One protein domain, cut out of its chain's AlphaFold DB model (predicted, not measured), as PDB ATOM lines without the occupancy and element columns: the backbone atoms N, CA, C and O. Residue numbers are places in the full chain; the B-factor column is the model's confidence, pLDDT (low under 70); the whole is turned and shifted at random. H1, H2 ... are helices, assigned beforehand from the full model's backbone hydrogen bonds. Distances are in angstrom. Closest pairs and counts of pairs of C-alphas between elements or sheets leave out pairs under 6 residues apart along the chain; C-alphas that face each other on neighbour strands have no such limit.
ATOM      1  N   GLU A 337     124.583  85.633  94.748       93.88
ATOM      2  CA  GLU A 337     123.331  86.401  94.667       93.88
ATOM      3  C   GLU A 337     122.115  85.574  95.083       93.88
ATOM      4  O   GLU A 337     121.285  86.055  95.849       93.88
ATOM      5  N   ILE A 338     122.010  84.325  94.614       94.38
ATOM      6  CA  ILE A 338     120.912  83.424  94.999       94.38
ATOM      7  C   ILE A 338     120.989  83.110  96.499       94.38
ATOM      8  O   ILE A 338     119.965  83.088  97.180       94.38
ATOM      9  N   ALA A 339     122.196  82.894  97.029       93.88
ATOM     10  CA  ALA A 339     122.404  82.635  98.450       93.88
ATOM     11  C   ALA A 339     122.013  83.834  99.332       93.88
ATOM     12  O   ALA A 339     121.372  83.650 100.370       93.88
ATOM     13  N   ALA A 340     122.380  85.046  98.912       91.94
ATOM     14  CA  ALA A 340     122.061  86.290  99.603       91.94
ATOM     15  C   ALA A 340     120.576  86.668  99.472       91.94
ATOM     16  O   ALA A 340     119.980  87.156 100.432       91.94
ATOM     17  N   TYR A 341     119.966  86.407  98.309       88.81
ATOM     18  CA  TYR A 341     118.593  86.791  97.977       88.81
ATOM     19  C   TYR A 341     117.818  85.605  97.371       88.81
ATOM     20  O   TYR A 341     117.611  85.548  96.157       88.81
ATOM     21  N   PRO A 342     117.310  84.668  98.194       79.50
ATOM     22  CA  PRO A 342     116.646  83.453  97.703       79.50
ATOM     23  C   PRO A 342     115.405  83.699  96.827       79.50
ATOM     24  O   PRO A 342     115.043  82.850  96.022       79.50
ATOM     25  N   GLY A 343     114.757  84.864  96.963       76.88
ATOM     26  CA  GLY A 343     113.612  85.276  96.141       76.88
ATOM     27  C   GLY A 343     113.980  85.969  94.821       76.88
ATOM     28  O   GLY A 343     113.089  86.432  94.108       76.88
ATOM     29  N   TRP A 344     115.272  86.096  94.496       76.69
ATOM     30  CA  TRP A 344     115.721  86.816  93.305       76.69
ATOM     31  C   TRP A 344     115.318  86.079  92.015       76.69
ATOM     32  O   TRP A 344     115.422  84.851  91.959       76.69
ATOM     33  N   PRO A 345     114.946  86.781  90.922       68.94
ATOM     34  CA  PRO A 345     114.517  86.159  89.661       68.94
ATOM     35  C   PRO A 345     115.522  85.234  88.955       68.94
ATOM     36  O   PRO A 345     115.197  84.754  87.874       68.94
ATOM     37  N   GLY A 346     116.739  85.074  89.488       76.38
ATOM     38  CA  GLY A 346     117.769  84.160  88.990       76.38
ATOM     39  C   GLY A 346     117.837  82.821  89.731       76.38
ATOM     40  O   GLY A 346     118.594  81.953  89.304       76.38
ATOM     41  N   ALA A 347     117.065  82.638  90.811       83.06
ATOM     42  CA  ALA A 347     117.058  81.414  91.616       83.06
ATOM     43  C   ALA A 347     116.672  80.161  90.808       83.06
ATOM     44  O   ALA A 347     117.226  79.091  91.038       83.06
ATOM     45  N   ASP A 348     115.821  80.297  89.786       81.25
ATOM     46  CA  ASP A 348     115.450  79.194  88.885       81.25
ATOM     47  C   ASP A 348     116.626  78.669  88.043       81.25
ATOM     48  O   ASP A 348     116.589  77.554  87.526       81.25
ATOM     49  N   LYS A 349     117.707  79.450  87.922       86.50
ATOM     50  CA  LYS A 349     118.921  79.067  87.191       86.50
ATOM     51  C   LYS A 349     119.975  78.406  88.086       86.50
ATOM     52  O   LYS A 349     121.075  78.157  87.589       86.50
ATOM     53  N   LEU A 350     119.672  78.113  89.357       91.12
ATOM     54  CA  LEU A 350     120.612  77.534  90.328       91.12
ATOM     55  C   LEU A 350     121.335  76.301  89.767       91.12
ATOM     56  O   LEU A 350     122.558  76.303  89.655       91.12
ATOM     57  N   GLU A 351     120.585  75.296  89.315       91.50
ATOM     58  CA  GLU A 351     121.167  74.048  88.803       91.50
ATOM     59  C   GLU A 351     122.001  74.257  87.535       91.50
ATOM     60  O   GLU A 351     123.062  73.656  87.373       91.50
ATOM     61  N   LYS A 352     121.576  75.158  86.635       90.62
ATOM     62  CA  LYS A 352     122.375  75.514  85.448       90.62
ATOM     63  C   LYS A 352     123.712  76.138  85.864       90.62
ATOM     64  O   LYS A 352     124.746  75.769  85.317       90.62
ATOM     65  N   ARG A 353     123.690  77.063  86.829       94.12
ATOM     66  CA  ARG A 353     124.881  77.761  87.339       94.12
ATOM     67  C   ARG A 353     125.841  76.788  88.033       94.12
ATOM     68  O   ARG A 353     127.026  76.804  87.719       94.12
ATOM     69  N   ARG A 354     125.330  75.879  88.877       96.38
ATOM     70  CA  ARG A 354     126.130  74.818  89.525       96.38
ATOM     71  C   ARG A 354     126.797  73.900  88.499       96.38
ATOM     72  O   ARG A 354     127.998  73.669  88.589       96.38
ATOM     73  N   ARG A 355     126.058  73.450  87.476       95.44
ATOM     74  CA  ARG A 355     126.627  72.634  86.385       95.44
ATOM     75  C   ARG A 355     127.738  73.352  85.622       95.44
ATOM     76  O   ARG A 355     128.749  72.731  85.319       95.44
ATOM     77  N   ASN A 356     127.576  74.639  85.320       94.75
ATOM     78  CA  ASN A 356     128.622  75.399  84.633       94.75
ATOM     79  C   ASN A 356     129.884  75.534  85.497       94.75
ATOM     80  O   ASN A 356     130.975  75.288  84.996       94.75
ATOM     81  N   VAL A 357     129.748  75.834  86.794       96.62
ATOM     82  CA  VAL A 357     130.895  75.884  87.721       96.62
ATOM     83  C   VAL A 357     131.586  74.521  87.838       96.62
ATOM     84  O   VAL A 357     132.811  74.470  87.830       96.62
ATOM     85  N   GLN A 358     130.829  73.417  87.862       96.19
ATOM     86  CA  GLN A 358     131.390  72.061  87.835       96.19
ATOM     87  C   GLN A 358     132.217  71.808  86.564       96.19
ATOM     88  O   GLN A 358     133.341  71.327  86.660       96.19
ATOM     89  N   ARG A 359     131.704  72.180  85.382       95.00
ATOM     90  CA  ARG A 359     132.444  72.042  84.112       95.00
ATOM     91  C   ARG A 359     133.754  72.835  84.125       95.00
ATOM     92  O   ARG A 359     134.773  72.330  83.669       95.00
ATOM     93  N   ILE A 360     133.734  74.050  84.676       95.00
ATOM     94  CA  ILE A 360     134.926  74.901  84.815       95.00
ATOM     95  C   ILE A 360     135.932  74.281  85.793       95.00
ATOM     96  O   ILE A 360     137.128  74.250  85.516       95.00
ATOM     97  N   HIS A 361     135.457  73.760  86.924       94.88
ATOM     98  CA  HIS A 361     136.293  73.029  87.873       94.88
ATOM     99  C   HIS A 361     136.985  71.833  87.211       94.88
ATOM    100  O   HIS A 361     138.195  71.669  87.344       94.88
ATOM    101  N   ASP A 362     136.225  71.006  86.488       93.12
ATOM    102  CA  ASP A 362     136.764  69.830  85.804       93.12
ATOM    103  C   ASP A 362     137.778  70.232  84.722       93.12
ATOM    104  O   ASP A 362     138.806  69.583  84.585       93.12
ATOM    105  N   TRP A 363     137.573  71.360  84.036       92.12
ATOM    106  CA  TRP A 363     138.561  71.926  83.114       92.12
ATOM    107  C   TRP A 363     139.876  72.319  83.812       92.12
ATOM    108  O   TRP A 363     140.952  71.929  83.357       92.12
ATOM    109  N   TYR A 364     139.812  73.033  84.942       92.06
ATOM    110  CA  TYR A 364     141.009  73.390  85.717       92.06
ATOM    111  C   TYR A 364     141.738  72.154  86.254       92.06
ATOM    112  O   TYR A 364     142.968  72.100  86.206       92.06
ATOM    113  N   ARG A 365     140.990  71.151  86.730       90.50
ATOM    114  CA  ARG A 365     141.541  69.893  87.247       90.50
ATOM    115  C   ARG A 365     142.187  69.054  86.144       90.50
ATOM    116  O   ARG A 365     143.338  68.658  86.287       90.50
ATOM    117  N   ASP A 366     141.442  68.777  85.079       88.75
ATOM    118  CA  ASP A 366     141.778  67.723  84.117       88.75
ATOM    119  C   ASP A 366     142.568  68.247  82.913       88.75
ATOM    120  O   ASP A 366     143.408  67.523  82.383       88.75
ATOM    121  N   GLN A 367     142.315  69.485  82.467       83.50
ATOM    122  CA  GLN A 367     142.965  70.045  81.274       83.50
ATOM    123  C   GLN A 367     144.159  70.946  81.601       83.50
ATOM    124  O   GLN A 367     145.145  70.923  80.870       83.50
ATOM    125  N   GLN A 368     144.085  71.738  82.676       84.38
ATOM    126  CA  GLN A 368     145.174  72.650  83.061       84.38
ATOM    127  C   GLN A 368     146.081  72.102  84.166       84.38
ATOM    128  O   GLN A 368     147.236  72.509  84.259       84.38
ATOM    129  N   GLY A 369     145.572  71.210  85.024       84.19
ATOM    130  CA  GLY A 369     146.287  70.784  86.228       84.19
ATOM    131  C   GLY A 369     146.502  71.917  87.243       84.19
ATOM    132  O   GLY A 369     147.457  71.866  88.015       84.19
ATOM    133  N   ASP A 370     145.637  72.940  87.247       86.25
ATOM    134  CA  ASP A 370     145.739  74.136  88.097       86.25
ATOM    135  C   ASP A 370     144.430  74.398  88.858       86.25
ATOM    136  O   ASP A 370     143.654  75.308  88.556       86.25
ATOM    137  N   LEU A 371     144.185  73.596  89.896       90.56
ATOM    138  CA  LEU A 371     143.087  73.853  90.832       90.56
ATOM    139  C   LEU A 371     143.347  75.053  91.754       90.56
ATOM    140  O   LEU A 371     142.401  75.562  92.356       90.56
ATOM    141  N   ALA A 372     144.584  75.555  91.839       90.25
ATOM    142  CA  ALA A 372     144.885  76.708  92.678       90.25
ATOM    143  C   ALA A 372     144.140  77.949  92.174       90.25
ATOM    144  O   ALA A 372     143.610  78.706  92.983       90.25
ATOM    145  N   THR A 373     144.028  78.139  90.855       89.81
ATOM    146  CA  THR A 373     143.218  79.226  90.281       89.81
ATOM    147  C   THR A 373     141.746  79.120  90.677       89.81
ATOM    148  O   THR A 373     141.167  80.108  91.130       89.81
ATOM    149  N   PHE A 374     141.156  77.923  90.619       92.88
ATOM    150  CA  PHE A 374     139.787  77.701  91.093       92.88
ATOM    151  C   PHE A 374     139.632  78.064  92.581       92.88
ATOM    152  O   PHE A 374     138.708  78.793  92.953       92.88
ATOM    153  N   GLY A 375     140.572  77.617  93.420       93.38
ATOM    154  CA  GLY A 375     140.574  77.907  94.852       93.38
ATOM    155  C   GLY A 375     140.711  79.391  95.181       93.38
ATOM    156  O   GLY A 375     139.957  79.899  96.013       93.38
ATOM    157  N   ARG A 376     141.586  80.120  94.473       92.75
ATOM    158  CA  ARG A 376     141.737  81.578  94.639       92.75
ATOM    159  C   ARG A 376     140.427  82.320  94.383       92.75
ATOM    160  O   ARG A 376     140.080  83.211  95.153       92.75
ATOM    161  N   VAL A 377     139.684  81.950  93.338       93.69
ATOM    162  CA  VAL A 377     138.409  82.605  93.007       93.69
ATOM    163  C   VAL A 377     137.330  82.302  94.052       93.69
ATOM    164  O   VAL A 377     136.618  83.210  94.483       93.69
ATOM    165  N   ILE A 378     137.226  81.047  94.502       94.94
ATOM    166  CA  ILE A 378     136.282  80.643  95.558       94.94
ATOM    167  C   ILE A 378     136.562  81.375  96.883       94.94
ATOM    168  O   ILE A 378     135.640  81.900  97.521       94.94
ATOM    169  N   ASP A 379     137.824  81.453  97.293       94.44
ATOM    170  CA  ASP A 379     138.216  82.168  98.507       94.44
ATOM    171  C   ASP A 379     138.025  83.683  98.364       94.44
ATOM    172  O   ASP A 379     137.554  84.353  99.287       94.44
ATOM    173  N   GLY A 380     138.347  84.223  97.186       93.56
ATOM    174  CA  GLY A 380     138.195  85.638  96.864       93.56
ATOM    175  C   GLY A 380     136.749  86.106  96.914       93.56
ATOM    176  O   GLY A 380     136.452  87.120  97.549       93.56
ATOM    177  N   ILE A 381     135.825  85.357  96.309       94.88
ATOM    178  CA  ILE A 381     134.418  85.765  96.268       94.88
ATOM    179  C   ILE A 381     133.725  85.641  97.626       94.88
ATOM    180  O   ILE A 381     132.887  86.477  97.976       94.88
ATOM    181  N   SER A 382     134.084  84.627  98.414       94.69
ATOM    182  CA  SER A 382     133.554  84.447  99.770       94.69
ATOM    183  C   SER A 382     134.234  85.360 100.797       94.69
ATOM    184  O   SER A 382     133.682  85.578 101.880       94.69
ATOM    185  N   ALA A 383     135.403  85.922 100.459       93.69
ATOM    186  CA  ALA A 383     136.302  86.617 101.378       93.69
ATOM    187  C   ALA A 383     136.608  85.768 102.631       93.69
ATOM    188  O   ALA A 383     136.632  86.264 103.766       93.69
ATOM    189  N   ALA A 384     136.762  84.459 102.426       92.38
ATOM    190  CA  ALA A 384     136.970  83.454 103.457       92.38
ATOM    191  C   ALA A 384     137.733  82.250 102.876       92.38
ATOM    192  O   ALA A 384     137.519  81.920 101.716       92.38
ATOM    193  N   PRO A 385     138.587  81.564 103.656       91.44
ATOM    194  CA  PRO A 385     139.273  80.356 103.201       91.44
ATOM    195  C   PRO A 385     138.304  79.162 103.215       91.44
ATOM    196  O   PRO A 385     138.267  78.389 104.175       91.44
ATOM    197  N   VAL A 386     137.445  79.062 102.200       91.62
ATOM    198  CA  VAL A 386     136.424  78.004 102.085       91.62
ATOM    199  C   VAL A 386     136.867  76.868 101.167       91.62
ATOM    200  O   VAL A 386     136.346  75.753 101.295       91.62
ATOM    201  N   PHE A 387     137.812  77.134 100.264       90.31
ATOM    202  CA  PHE A 387     138.393  76.138  99.377       90.31
ATOM    203  C   PHE A 387     139.255  75.136 100.155       90.31
ATOM    204  O   PHE A 387     140.070  75.516 100.996       90.31
ATOM    205  N   THR A 388     139.082  73.846  99.858       86.44
ATOM    206  CA  THR A 388     139.921  72.767 100.390       86.44
ATOM    207  C   THR A 388     140.072  71.650  99.353       86.44
ATOM    208  O   THR A 388     139.076  71.209  98.774       86.44
ATOM    209  N   ASP A 389     141.304  71.178  99.132       80.38
ATOM    210  CA  ASP A 389     141.639  70.180  98.094       80.38
ATOM    211  C   ASP A 389     140.973  68.806  98.305       80.38
ATOM    212  O   ASP A 389     140.851  68.012  97.376       80.38
ATOM    213  N   ASP A 390     140.526  68.511  99.526       81.75
ATOM    214  CA  ASP A 390     139.868  67.259  99.913       81.75
ATOM    215  C   ASP A 390     138.365  67.216  99.580       81.75
ATOM    216  O   ASP A 390     137.734  66.159  99.666       81.75
ATOM    217  N   LYS A 391     137.771  68.355  99.211       83.69
ATOM    218  CA  LYS A 391     136.344  68.468  98.891       83.69
ATOM    219  C   LYS A 391     136.107  68.444  97.396       83.69
ATOM    220  O   LYS A 391     136.857  69.021  96.618       83.69
ATOM    221  N   ASN A 392     134.978  67.863  96.996       91.62
ATOM    222  CA  ASN A 392     134.520  68.008  95.619       91.62
ATOM    223  C   ASN A 392     134.004  69.436  95.350       91.62
ATOM    224  O   ASN A 392     133.624  70.167  96.269       91.62
ATOM    225  N   CYS A 393     133.936  69.809  94.071       93.75
ATOM    226  CA  CYS A 393     133.504  71.134  93.625       93.75
ATOM    227  C   CYS A 393     132.175  71.586  94.259       93.75
ATOM    228  O   CYS A 393     132.080  72.701  94.768       93.75
ATOM    229  N   MET A 394     131.152  70.726  94.295       95.75
ATOM    230  CA  MET A 394     129.838  71.104  94.833       95.75
ATOM    231  C   MET A 394     129.866  71.355  96.343       95.75
ATOM    232  O   MET A 394     129.218  72.286  96.810       95.75
ATOM    233  N   GLN A 395     130.663  70.600  97.103       95.38
ATOM    234  CA  GLN A 395     130.874  70.867  98.529       95.38
ATOM    235  C   GLN A 395     131.551  72.223  98.764       95.38
ATOM    236  O   GLN A 395     131.197  72.926  99.714       95.38
ATOM    237  N   GLN A 396     132.503  72.607  97.907       94.81
ATOM    238  CA  GLN A 396     133.173  73.910  97.976       94.81
ATOM    239  C   GLN A 396     132.219  75.057  97.598       94.81
ATOM    240  O   GLN A 396     132.151  76.060  98.308       94.81
ATOM    241  N   VAL A 397     131.411  74.885  96.546       96.69
ATOM    242  CA  VAL A 397     130.363  75.843  96.149       96.69
ATOM    243  C   VAL A 397     129.337  76.035  97.270       96.69
ATOM    244  O   VAL A 397     128.995  77.170  97.605       96.69
ATOM    245  N   ASP A 398     128.886  74.952  97.905       96.69
ATOM    246  CA  ASP A 398     127.927  75.023  99.011       96.69
ATOM    247  C   ASP A 398     128.519  75.710 100.248       96.69
ATOM    248  O   ASP A 398     127.818  76.455 100.937       96.69
ATOM    249  N   ALA A 399     129.807  75.491 100.534       96.12
ATOM    250  CA  ALA A 399     130.516  76.194 101.601       96.12
ATOM    251  C   ALA A 399     130.615  77.701 101.308       96.12
ATOM    252  O   ALA A 399     130.273  78.508 102.173       96.12
ATOM    253  N   CYS A 400     130.986  78.073 100.080       96.69
ATOM    254  CA  CYS A 400     131.031  79.460  99.617       96.69
ATOM    255  C   CYS A 400     129.669  80.158  99.764       96.69
ATOM    256  O   CYS A 400     129.567  81.214 100.388       96.69
ATOM    257  N   MET A 401     128.597  79.554  99.239       97.38
ATOM    258  CA  MET A 401     127.241  80.110  99.328       97.38
ATOM    259  C   MET A 401     126.769  80.255 100.782       97.38
ATOM    260  O   MET A 401     126.124  81.246 101.129       97.38
ATOM    261  N   ARG A 402     127.087  79.284 101.647       97.12
ATOM    262  CA  ARG A 402     126.726  79.321 103.072       97.12
ATOM    263  C   ARG A 402     127.438  80.449 103.812       97.12
ATOM    264  O   ARG A 402     126.784  81.159 104.572       97.12
ATOM    265  N   GLU A 403     128.733  80.627 103.566       96.31
ATOM    266  CA  GLU A 403     129.527  81.708 104.154       96.31
ATOM    267  C   GLU A 403     128.984  83.080 103.735       96.31
ATOM    268  O   GLU A 403     128.720  83.938 104.581       96.31
ATOM    269  N   VAL A 404     128.719  83.265 102.437       96.31
ATOM    270  CA  VAL A 404     128.129  84.503 101.911       96.31
ATOM    271  C   VAL A 404     126.767  84.783 102.541       96.31
ATOM    272  O   VAL A 404     126.513  85.908 102.977       96.31
ATOM    273  N   LYS A 405     125.897  83.772 102.645       95.69
ATOM    274  CA  LYS A 405     124.583  83.916 103.282       95.69
ATOM    275  C   LYS A 405     124.707  84.343 104.747       95.69
ATOM    276  O   LYS A 405     124.019  85.276 105.156       95.69
ATOM    277  N   ALA A 406     125.586  83.700 105.516       94.19
ATOM    278  CA  ALA A 406     125.793  84.016 106.929       94.19
ATOM    279  C   ALA A 406     126.305  85.454 107.126       94.19
ATOM    280  O   ALA A 406     125.770  86.203 107.944       94.19
ATOM    281  N   ARG A 407     127.289  85.879 106.325       92.25
ATOM    282  CA  ARG A 407     127.829  87.247 106.370       92.25
ATOM    283  C   ARG A 407     126.818  88.301 105.927       92.25
ATOM    284  O   ARG A 407     126.736  89.358 106.547       92.25
ATOM    285  N   MET A 408     126.025  88.012 104.895       92.38
ATOM    286  CA  MET A 408     124.954  88.906 104.455       92.38
ATOM    287  C   MET A 408     123.916  89.098 105.571       92.38
ATOM    288  O   MET A 408     123.584  90.234 105.899       92.38
ATOM    289  N   GLN A 409     123.485  88.016 106.231       89.69
ATOM    290  CA  GLN A 409     122.570  88.082 107.380       89.69
ATOM    291  C   GLN A 409     123.139  88.923 108.530       89.69
ATOM    292  O   GLN A 409     122.440  89.794 109.043       89.69
ATOM    293  N   ALA A 410     124.412  88.721 108.884       85.50
ATOM    294  CA  ALA A 410     125.083  89.508 109.920       85.50
ATOM    295  C   ALA A 410     125.158  91.007 109.573       85.50
ATOM    296  O   ALA A 410     125.032  91.855 110.454       85.50
ATOM    297  N   SER A 411     125.326  91.347 108.290       82.88
ATOM    298  CA  SER A 411     125.346  92.744 107.837       82.88
ATOM    299  C   SER A 411     123.972  93.424 107.869       82.88
ATOM    300  O   SER A 411     123.898  94.642 108.018       82.88
ATOM    301  N   SER A 412     122.884  92.653 107.758       78.56
ATOM    302  CA  SER A 412     121.507  93.160 107.841       78.56
ATOM    303  C   SER A 412     121.009  93.331 109.280       78.56
ATOM    304  O   SER A 412     120.055  94.065 109.508       78.56
ATOM    305  N   SER A 413     121.637  92.679 110.263       77.25
ATOM    306  CA  SER A 413     121.213  92.692 111.670       77.25
ATOM    307  C   SER A 413     121.923  93.746 112.529       77.25
ATOM    308  O   SER A 413     122.039  93.571 113.739       77.25
TER     309      SER A 413
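Overview. This is residues 337 to 413 of the 617 residues of an uncharacterized protein of Stenotrophomonas maltophilia (UniProt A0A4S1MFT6). Helices H2 and H4 make a V, H1 in its mouth; H3 folds back from H2 beside H4. The printed part has 77 residues and four named helices, H1 to H4; its class is all helix. It is compact, radius of gyration of the C-alphas 13.1 A, spanning 42 by 26 by 16 A.

Arrangement. H2, residues 347 to 368, and H3, residues 371 to 382, form a hairpin, closest at C-alphas 364 and 371, 5.5 A. H4, residues 393 to 412, touches H2 at a steep 50 degrees, closest at C-alphas 358 and 393, 6.2 A. It touches H3 at a shallow 18 degrees, closest at C-alphas 382 and 400, 5.6 A. H1, residues 337 to 340, touches H4, closest at C-alphas 340 and 405, 5.1 A. Every O i to N i+4 pair in H3 and H4 is within hydrogen-bond range, 15 of 18 in H2.

Along the chain. H2, 30.7 A, begins at C-alpha 347 (117.058, 81.414, 91.616); H4, 28.8 A, ends at C-alpha 412 (121.507, 93.160, 107.841).

Size, cuts and confidence. The printed part has no cut; residue 345 has pLDDT under 70.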